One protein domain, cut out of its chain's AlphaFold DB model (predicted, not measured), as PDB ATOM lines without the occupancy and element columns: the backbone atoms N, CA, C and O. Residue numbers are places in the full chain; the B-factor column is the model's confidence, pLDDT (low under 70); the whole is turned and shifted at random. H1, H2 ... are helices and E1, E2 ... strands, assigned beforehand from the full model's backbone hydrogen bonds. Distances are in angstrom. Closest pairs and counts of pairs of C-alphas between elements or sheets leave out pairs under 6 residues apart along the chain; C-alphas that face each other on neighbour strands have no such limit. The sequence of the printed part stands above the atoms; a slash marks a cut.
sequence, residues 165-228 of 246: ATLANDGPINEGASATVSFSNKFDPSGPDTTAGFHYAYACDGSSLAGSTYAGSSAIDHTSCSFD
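What this domain is: This is residues 165 to 228 of the 246 residues of an uncharacterized protein of Actinobacteria bacterium (UniProt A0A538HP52). A narrow three-stranded sheet, with the long strand E2 between E1 and E3, has a short helix, H1, beyond one end and a long loop, residues 197 to 221, folded back over one face; no named element covers the other face. The loop leaves H1, swings out over the sheet and returns to E3. The printed part has 64 residues with three named strands and one named helix in the order E1, E2, H1, E3; the sheet's order is E1 - E2 - E3, all antiparallel. The class is mixed, helices and strands, with under half of the residues in named elements. The whole is loose, with a radius of gyration of the C-alphas of 13.5 A, and elongated, spanning 43 by 23 by 14 A.

How they stand to each other: E1, residues 165 to 169, and E2, residues 178 to 187, are a hairpin of antiparallel neighbours, with 163 degrees between their directions. The C-alphas of Ala 165 and Lys 186, which face each other, are 4.3 A apart. N 166 and O 184 are within hydrogen-bond range at 2.8 A, as are N 182 and O 168 at 2.9 A. H1, residues 191 to 196, is not on the sheet; its closest C-alphas to E2 are those of Thr 194 and Phe 187, 7.3 A apart. E1 and H1 are apart. In H1, every O i to N i+4 pair is within hydrogen-bond range. E3, residues 222 to 226, is the other antiparallel neighbour of E2, at 160 degrees. Here the C-alphas of Ser 182 and His 222 face each other at 4.1 A. N 179 and O 225 are within hydrogen-bond range at 2.9 A, as are N 225 and O 179 at 2.8 A. E1 and E3 are the edge strands and E2 is the inner one.

Where its parts are: E1 begins at C-alpha 165, at (-96.826, -87.193, -209.642), and is 13.4 A long from first to last C-alpha. E2, from Ser 178 to Phe 187, is the longest strand by residues and measures 27.4 A. H1, from Gly 191 to Ala 196, measures 8.7 A and begins at C-alpha 191, at (-82.031, -82.052, -212.552). E3 measures 13.4 A and ends at C-alpha 226, at (-106.377, -97.657, -191.387).

The domain as a whole: The two C-alphas farthest apart are those of Glu 175 and Pro 192, at 42.9 A. The printed part has no cut. The link from E1 to E2 is short, with 8 residues, that from E2 to H1 is tight, with 3, and that from H1 to E3 is long, with 25. Mean pLDDT of the printed part is 89.8, and residue 228 is the one printed residue under 70.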
ATOM      1  N   ALA A 165     -96.726 -85.758-209.907       95.12
ATOM      2  CA  ALA A 165     -96.826 -87.193-209.642       95.12
ATOM      3  C   ALA A 165     -98.267 -87.686-209.842       95.12
ATOM      4  O   ALA A 165     -99.219 -86.906-209.865       95.12
ATOM      5  N   THR A 166     -98.432 -89.002-209.952       94.12
ATOM      6  CA  THR A 166     -99.727 -89.693-209.989       94.12
ATOM      7  C   THR A 166    -100.054 -90.261-208.613       94.12
ATOM      8  O   THR A 166     -99.293 -91.081-208.109       94.12
ATOM      9  N   LEU A 167    -101.186 -89.865-208.030       92.31
ATOM     10  CA  LEU A 167    -101.702 -90.415-206.772       92.31
ATOM     11  C   LEU A 167    -102.637 -91.602-207.047       92.31
ATOM     12  O   LEU A 167    -103.548 -91.488-207.867       92.31
ATOM     13  N   ALA A 168    -102.442 -92.712-206.339       93.12
ATOM     14  CA  ALA A 168    -103.280 -93.905-206.428       93.12
ATOM     15  C   ALA A 168    -103.507 -94.545-205.050       93.12
ATOM     16  O   ALA A 168    -102.847 -94.199-204.069       93.12
ATOM     17  N   ASN A 169    -104.455 -95.482-204.981       93.38
ATOM     18  CA  ASN A 169    -104.645 -96.366-203.833       93.38
ATOM     19  C   ASN A 169    -105.026 -97.784-204.285       93.38
ATOM     20  O   ASN A 169    -105.467 -97.967-205.419       93.38
ATOM     21  N   ASP A 170    -104.846 -98.765-203.405       92.62
ATOM     22  CA  ASP A 170    -105.148-100.187-203.635       92.62
ATOM     23  C   ASP A 170    -106.595-100.588-203.288       92.62
ATOM     24  O   ASP A 170    -106.923-101.774-203.248       92.62
ATOM     25  N   GLY A 171    -107.470 -99.608-203.055       88.19
ATOM     26  CA  GLY A 171    -108.871 -99.843-202.755       88.19
ATOM     27  C   GLY A 171    -109.682-100.388-203.945       88.19
ATOM     28  O   GLY A 171    -109.287-100.244-205.105       88.19
ATOM     29  N   PRO A 172    -110.872-100.960-203.678       88.69
ATOM     30  CA  PRO A 172    -111.490-101.111-202.356       88.69
ATOM     31  C   PRO A 172    -110.843-102.223-201.511       88.69
ATOM     32  O   PRO A 172    -110.391-103.233-202.042       88.69
ATOM     33  N   ILE A 173    -110.848-102.047-200.187       86.31
ATOM     34  CA  ILE A 173    -110.346-103.014-199.195       86.31
ATOM     35  C   ILE A 173    -111.478-103.499-198.276       86.31
ATOM     36  O   ILE A 173    -112.521-102.852-198.181       86.31
ATOM     37  N   ASN A 174    -111.278-104.636-197.602       83.25
ATOM     38  CA  ASN A 174    -112.227-105.139-196.604       83.25
ATOM     39  C   ASN A 174    -112.208-104.286-195.327       83.25
ATOM     40  O   ASN A 174    -111.197-103.673-194.991       83.25
ATOM     41  N   GLU A 175    -113.315-104.309-194.589       77.12
ATOM     42  CA  GLU A 175    -113.439-103.680-193.269       77.12
ATOM     43  C   GLU A 175    -112.339-104.181-192.310       77.12
ATOM     44  O   GLU A 175    -111.956-105.356-192.338       77.12
ATOM     45  N   GLY A 176    -111.772-103.267-191.517       80.56
ATOM     46  CA  GLY A 176    -110.637-103.533-190.627       80.56
ATOM     47  C   GLY A 176    -109.279-103.736-191.321       80.56
ATOM     48  O   GLY A 176    -108.273-103.914-190.630       80.56
ATOM     49  N   ALA A 177    -109.211-103.710-192.659       86.88
ATOM     50  CA  ALA A 177    -107.946-103.705-193.395       86.88
ATOM     51  C   ALA A 177    -107.390-102.277-193.565       86.88
ATOM     52  O   ALA A 177    -108.080-101.282-193.342       86.88
ATOM     53  N   SER A 178    -106.127-102.173-193.988       88.38
ATOM     54  CA  SER A 178    -105.489-100.890-194.309       88.38
ATOM     55  C   SER A 178    -105.359-100.705-195.815       88.38
ATOM     56  O   SER A 178    -104.968-101.637-196.514       88.38
ATOM     57  N   ALA A 179    -105.653 -99.498-196.297       91.25
ATOM     58  CA  ALA A 179    -105.438 -99.118-197.688       91.25
ATOM     59  C   ALA A 179    -104.043 -98.505-197.843       91.25
ATOM     60  O   ALA A 179    -103.609 -97.700-197.011       91.25
ATOM     61  N   THR A 180    -103.350 -98.847-198.919       93.62
ATOM     62  CA  THR A 180    -102.090 -98.217-199.308       93.62
ATOM     63  C   THR A 180    -102.381 -97.068-200.255       93.62
ATOM     64  O   THR A 180    -102.962 -97.264-201.319       93.62
ATOM     65  N   VAL A 181    -101.937 -95.866-199.896       93.69
ATOM     66  CA  VAL A 181    -101.987 -94.682-200.762       93.69
ATOM     67  C   VAL A 181    -100.574 -94.369-201.218       93.69
ATOM     68  O   VAL A 181     -99.679 -94.261-200.383       93.69
ATOM     69  N   SER A 182    -100.360 -94.233-202.525       94.31
ATOM     70  CA  SER A 182     -99.020 -94.099-203.098       94.31
ATOM     71  C   SER A 182     -98.937 -93.085-204.233       94.31
ATOM     72  O   SER A 182     -99.908 -92.820-204.945       94.31
ATOM     73  N   PHE A 183     -97.743 -92.521-204.400       95.19
ATOM     74  CA  PHE A 183     -97.360 -91.715-205.545       95.19
ATOM     75  C   PHE A 183     -96.506 -92.526-206.517       95.19
ATOM     76  O   PHE A 183     -95.607 -93.268-206.134       95.19
ATOM     77  N   SER A 184     -96.757 -92.335-207.804       94.56
ATOM     78  CA  SER A 184     -95.964 -92.883-208.905       94.56
ATOM     79  C   SER A 184     -95.698 -91.803-209.953       94.56
ATOM     80  O   SER A 184     -96.224 -90.698-209.846       94.56
ATOM     81  N   ASN A 185     -94.863 -92.093-210.957       95.12
ATOM     82  CA  ASN A 185     -94.553 -91.163-212.056       95.12
ATOM     83  C   ASN A 185     -94.110 -89.765-211.577       95.12
ATOM     84  O   ASN A 185     -94.530 -88.751-212.129       95.12
ATOM     85  N   LYS A 186     -93.299 -89.727-210.514       95.31
ATOM     86  CA  LYS A 186     -92.696 -88.503-209.980       95.31
ATOM     87  C   LYS A 186     -91.769 -87.871-211.015       95.31
ATOM     88  O   LYS A 186     -90.904 -88.558-211.559       95.31
ATOM     89  N   PHE A 187     -91.974 -86.592-211.287       94.75
ATOM     90  CA  PHE A 187     -91.242 -85.860-212.308       94.75
ATOM     91  C   PHE A 187     -91.082 -84.399-211.911       94.75
ATOM     92  O   PHE A 187     -92.037 -83.771-211.456       94.75
ATOM     93  N   ASP A 188     -89.890 -83.875-212.151       96.06
ATOM     94  CA  ASP A 188     -89.578 -82.456-212.119       96.06
ATOM     95  C   ASP A 188     -88.635 -82.159-213.303       96.06
ATOM     96  O   ASP A 188     -87.757 -82.992-213.568       96.06
ATOM     97  N   PRO A 189     -88.825 -81.063-214.063       95.88
ATOM     98  CA  PRO A 189     -87.893 -80.681-215.120       95.88
ATOM     99  C   PRO A 189     -86.468 -80.382-214.630       95.88
ATOM    100  O   PRO A 189     -85.542 -80.542-215.427       95.88
ATOM    101  N   SER A 190     -86.286 -79.967-213.370       96.50
ATOM    102  CA  SER A 190     -84.983 -79.624-212.797       96.50
ATOM    103  C   SER A 190     -84.190 -80.864-212.365       96.50
ATOM    104  O   SER A 190     -84.596 -81.677-211.522       96.50
ATOM    105  N   GLY A 191     -82.997 -81.025-212.947       94.12
ATOM    106  CA  GLY A 191     -82.031 -82.052-212.552       94.12
ATOM    107  C   GLY A 191     -81.617 -81.964-211.071       94.12
ATOM    108  O   GLY A 191     -81.605 -82.993-210.379       94.12
ATOM    109  N   PRO A 192     -81.292 -80.770-210.543       94.06
ATOM    110  CA  PRO A 192     -81.025 -80.559-209.124       94.06
ATOM    111  C   PRO A 192     -82.186 -80.964-208.217       94.06
ATOM    112  O   PRO A 192     -81.956 -81.672-207.231       94.06
ATOM    113  N   ASP A 193     -83.421 -80.619-208.579       93.56
ATOM    114  CA  ASP A 193     -84.612 -80.955-207.799       93.56
ATOM    115  C   ASP A 193     -84.876 -82.463-207.763       93.56
ATOM    116  O   ASP A 193     -85.084 -83.049-206.693       93.56
ATOM    117  N   THR A 194     -84.779 -83.133-208.914       93.12
ATOM    118  CA  THR A 194     -84.888 -84.600-208.971       93.12
ATOM    119  C   THR A 194     -83.774 -85.300-208.185       93.12
ATOM    120  O   THR A 194     -84.025 -86.337-207.565       93.12
ATOM    121  N   THR A 195     -82.565 -84.727-208.156       94.00
ATOM    122  CA  THR A 195     -81.414 -85.252-207.400       94.00
ATOM    123  C   THR A 195     -81.573 -85.054-205.894       94.00
ATOM    124  O   THR A 195     -81.213 -85.944-205.120       94.00
ATOM    125  N   ALA A 196     -82.128 -83.917-205.462       91.00
ATOM    126  CA  ALA A 196     -82.486 -83.685-204.064       91.00
ATOM    127  C   ALA A 196     -83.552 -84.685-203.587       91.00
ATOM    128  O   ALA A 196     -83.560 -85.084-202.423       91.00
ATOM    129  N   GLY A 197     -84.407 -85.136-204.506       92.00
ATOM    130  CA  GLY A 197     -85.450 -86.116-204.258       92.00
ATOM    131  C   GLY A 197     -86.757 -85.468-203.820       92.00
ATOM    132  O   GLY A 197     -86.807 -84.306-203.425       92.00
ATOM    133  N   PHE A 198     -87.832 -86.247-203.891       93.56
ATOM    134  CA  PHE A 198     -89.198 -85.792-203.643       93.56
ATOM    135  C   PHE A 198     -89.654 -86.119-202.226       93.56
ATOM    136  O   PHE A 198     -89.367 -87.202-201.712       93.56
ATOM    137  N   HIS A 199     -90.430 -85.212-201.634       93.69
ATOM    138  CA  HIS A 199     -91.075 -85.422-200.343       93.69
ATOM    139  C   HIS A 199     -92.605 -85.374-200.452       93.69
ATOM    140  O   HIS A 199     -93.165 -84.578-201.209       93.69
ATOM    141  N   TYR A 200     -93.268 -86.205-199.649       92.81
ATOM    142  CA  TYR A 200     -94.691 -86.515-199.701       92.81
ATOM    143  C   TYR A 200     -95.352 -86.307-198.338       92.81
ATOM    144  O   TYR A 200     -94.814 -86.674-197.288       92.81
ATOM    145  N   ALA A 201     -96.555 -85.744-198.369       91.19
ATOM    146  CA  ALA A 201     -97.412 -85.580-197.207       91.19
ATOM    147  C   ALA A 201     -98.753 -86.272-197.462       91.19
ATOM    148  O   ALA A 201     -99.296 -86.196-198.563       91.19
ATOM    149  N   TYR A 202     -99.292 -86.919-196.432       90.50
ATOM    150  CA  TYR A 202    -100.543 -87.669-196.509       90.50
ATOM    151  C   TYR A 202    -101.435 -87.319-195.323       90.50
ATOM    152  O   TYR A 202    -100.950 -87.191-194.201       90.50
ATOM    153  N   ALA A 203    -102.738 -87.218-195.568       90.44
ATOM    154  CA  ALA A 203    -103.757 -87.087-194.533       90.44
ATOM    155  C   ALA A 203    -104.809 -88.178-194.733       90.44
ATOM    156  O   ALA A 203    -105.703 -88.037-195.572       90.44
ATOM    157  N   CYS A 204    -104.687 -89.270-193.973       87.81
ATOM    158  CA  CYS A 204    -105.622 -90.397-194.022       87.81
ATOM    159  C   CYS A 204    -107.027 -90.020-193.522       87.81
ATOM    160  O   CYS A 204    -108.005 -90.633-193.922       87.81
ATOM    161  N   ASP A 205    -107.141 -88.990-192.687       84.44
ATOM    162  CA  ASP A 205    -108.394 -88.483-192.115       84.44
ATOM    163  C   ASP A 205    -109.021 -87.332-192.928       84.44
ATOM    164  O   ASP A 205    -110.018 -86.737-192.521       84.44
ATOM    165  N   GLY A 206    -108.424 -86.975-194.069       82.75
ATOM    166  CA  GLY A 206    -108.878 -85.862-194.900       82.75
ATOM    167  C   GLY A 206    -108.602 -84.475-194.307       82.75
ATOM    168  O   GLY A 206    -109.118 -83.476-194.834       82.75
ATOM    169  N   SER A 207    -107.785 -84.383-193.253       86.50
ATOM    170  CA  SER A 207    -107.317 -83.114-192.691       86.50
ATOM    171  C   SER A 207    -106.543 -82.274-193.718       86.50
ATOM    172  O   SER A 207    -106.171 -82.719-194.806       86.50
ATOM    173  N   SER A 208    -106.392 -80.980-193.428       86.50
ATOM    174  CA  SER A 208    -105.688 -80.067-194.329       86.50
ATOM    175  C   SER A 208    -104.192 -80.366-194.343       86.50
ATOM    176  O   SER A 208    -103.569 -80.441-193.291       86.50
ATOM    177  N   LEU A 209    -103.613 -80.433-195.541       86.31
ATOM    178  CA  LEU A 209    -102.162 -80.487-195.757       86.31
ATOM    179  C   LEU A 209    -101.576 -79.104-196.087       86.31
ATOM    180  O   LEU A 209    -100.453 -78.980-196.572       86.31
ATOM    181  N   ALA A 210    -102.341 -78.035-195.844       84.50
ATOM    182  CA  ALA A 210    -101.831 -76.676-195.966       84.50
ATOM    183  C   ALA A 210    -100.697 -76.457-194.950       84.50
ATOM    184  O   ALA A 210    -100.893 -76.631-193.751       84.50
ATOM    185  N   GLY A 211     -99.518 -76.065-195.437       79.81
ATOM    186  CA  GLY A 211     -98.326 -75.865-194.607       79.81
ATOM    187  C   GLY A 211     -97.365 -77.055-194.563       79.81
ATOM    188  O   GLY A 211     -96.310 -76.936-193.939       79.81
ATOM    189  N   SER A 212     -97.663 -78.168-195.245       86.12
ATOM    190  CA  SER A 212     -96.651 -79.194-195.519       86.12
ATOM    191  C   SER A 212     -95.470 -78.566-196.262       86.12
ATOM    192  O   SER A 212     -95.642 -77.855-197.250       86.12
ATOM    193  N   THR A 213     -94.263 -78.814-195.762       86.94
ATOM    194  CA  THR A 213     -93.011 -78.346-196.366       86.94
ATOM    195  C   THR A 213     -92.165 -79.539-196.771       86.94
ATOM    196  O   THR A 213     -92.347 -80.630-196.228       86.94
ATOM    197  N   TYR A 214     -91.198 -79.314-197.657       86.12
ATOM    198  CA  TYR A 214     -90.192 -80.310-198.019       86.12
ATOM    199  C   TYR A 214     -89.556 -80.962-196.779       86.12
ATOM    200  O   TYR A 214     -89.666 -82.166-196.570       86.12
ATOM    201  N   ALA A 215     -88.991 -80.146-195.881       86.06
ATOM    202  CA  ALA A 215     -88.293 -80.621-194.684       86.06
ATOM    203  C   ALA A 215     -89.205 -81.334-193.665       86.06
ATOM    204  O   ALA A 215     -88.725 -82.164-192.898       86.06
ATOM    205  N   GLY A 216     -90.498 -80.998-193.634       84.25
ATOM    206  CA  GLY A 216     -91.477 -81.599-192.722       84.25
ATOM    207  C   GLY A 216     -92.200 -82.828-193.278       84.25
ATOM    208  O   GLY A 216     -93.042 -83.388-192.581       84.25
ATOM    209  N   SER A 217     -91.914 -83.223-194.520       90.31
ATOM    210  CA  SER A 217     -92.623 -84.291-195.233       90.31
ATOM    211  C   SER A 217     -91.745 -85.535-195.404       90.31
ATOM    212  O   SER A 217     -90.520 -85.471-195.294       90.31
ATOM    213  N   SER A 218     -92.368 -86.687-195.658       90.06
ATOM    214  CA  SER A 218     -91.682 -87.980-195.769       90.06
ATOM    215  C   SER A 218     -91.020 -88.152-197.134       90.06
ATOM    216  O   SER A 218     -91.607 -87.778-198.138       90.06
ATOM    217  N   ALA A 219     -89.855 -88.796-197.207       92.50
ATOM    218  CA  ALA A 219     -89.265 -89.225-198.483       92.50
ATOM    219  C   ALA A 219     -89.881 -90.535-199.027       92.50
ATOM    220  O   ALA A 219     -89.525 -90.998-200.110       92.50
ATOM    221  N   ILE A 220     -90.784 -91.165-198.264       93.69
ATOM    222  CA  ILE A 220     -91.466 -92.404-198.648       93.69
ATOM    223  C   ILE A 220     -92.691 -92.048-199.487       93.69
ATOM    224  O   ILE A 220     -93.541 -91.277-199.049       93.69
ATOM    225  N   ASP A 221     -92.784 -92.642-200.675       93.88
ATOM    226  CA  ASP A 221     -93.823 -92.377-201.675       93.88
ATOM    227  C   ASP A 221     -95.129 -93.147-201.448       93.88
ATOM    228  O   ASP A 221     -96.020 -93.125-202.299       93.88
ATOM    229  N   HIS A 222     -95.302 -93.765-200.282       93.19
ATOM    230  CA  HIS A 222     -96.555 -94.383-199.879       93.19
ATOM    231  C   HIS A 222     -96.795 -94.284-198.372       93.19
ATOM    232  O   HIS A 222     -95.872 -94.123-197.574       93.19
ATOM    233  N   THR A 223     -98.060 -94.427-197.987       93.75
ATOM    234  CA  THR A 223     -98.487 -94.581-196.597       93.75
ATOM    235  C   THR A 223     -99.589 -95.630-196.488       93.75
ATOM    236  O   THR A 223    -100.313 -95.886-197.452       93.75
ATOM    237  N   SER A 224     -99.731 -96.214-195.300       91.62
ATOM    238  CA  SER A 224    -100.841 -97.102-194.961       91.62
ATOM    239  C   SER A 224    -101.864 -96.335-194.124       91.62
ATOM    240  O   SER A 224    -101.515 -95.766-193.089       91.62
ATOM    241  N   CYS A 225    -103.112 -96.302-194.581       87.69
ATOM    242  CA  CYS A 225    -104.234 -95.680-193.888       87.69
ATOM    243  C   CYS A 225    -105.173 -96.766-193.353       87.69
ATOM    244  O   CYS A 225    -105.689 -97.571-194.129       87.69
ATOM    245  N   SER A 226    -105.404 -96.774-192.041       82.94
ATOM    246  CA  SER A 226    -106.377 -97.657-191.387       82.94
ATOM    247  C   SER A 226    -107.670 -96.898-191.114       82.94
ATOM    248  O   SER A 226    -107.632 -95.738-190.700       82.94
ATOM    249  N   PHE A 227    -108.800 -97.559-191.342       78.94
ATOM    250  CA  PHE A 227    -110.130 -96.995-191.151       78.94
ATOM    251  C   PHE A 227    -110.938 -97.920-190.238       78.94
ATOM    252  O   PHE A 227    -111.054 -99.111-190.524       78.94
ATOM    253  N   ASP A 228    -111.445 -97.376-189.129       68.94
ATOM    254  CA  ASP A 228    -112.285 -98.113-188.177       68.94
ATOM    255  C   ASP A 228    -113.683 -98.405-188.769       68.94
ATOM    256  O   ASP A 228    -114.137 -97.719-189.685       68.94
TER     257      ASP A 228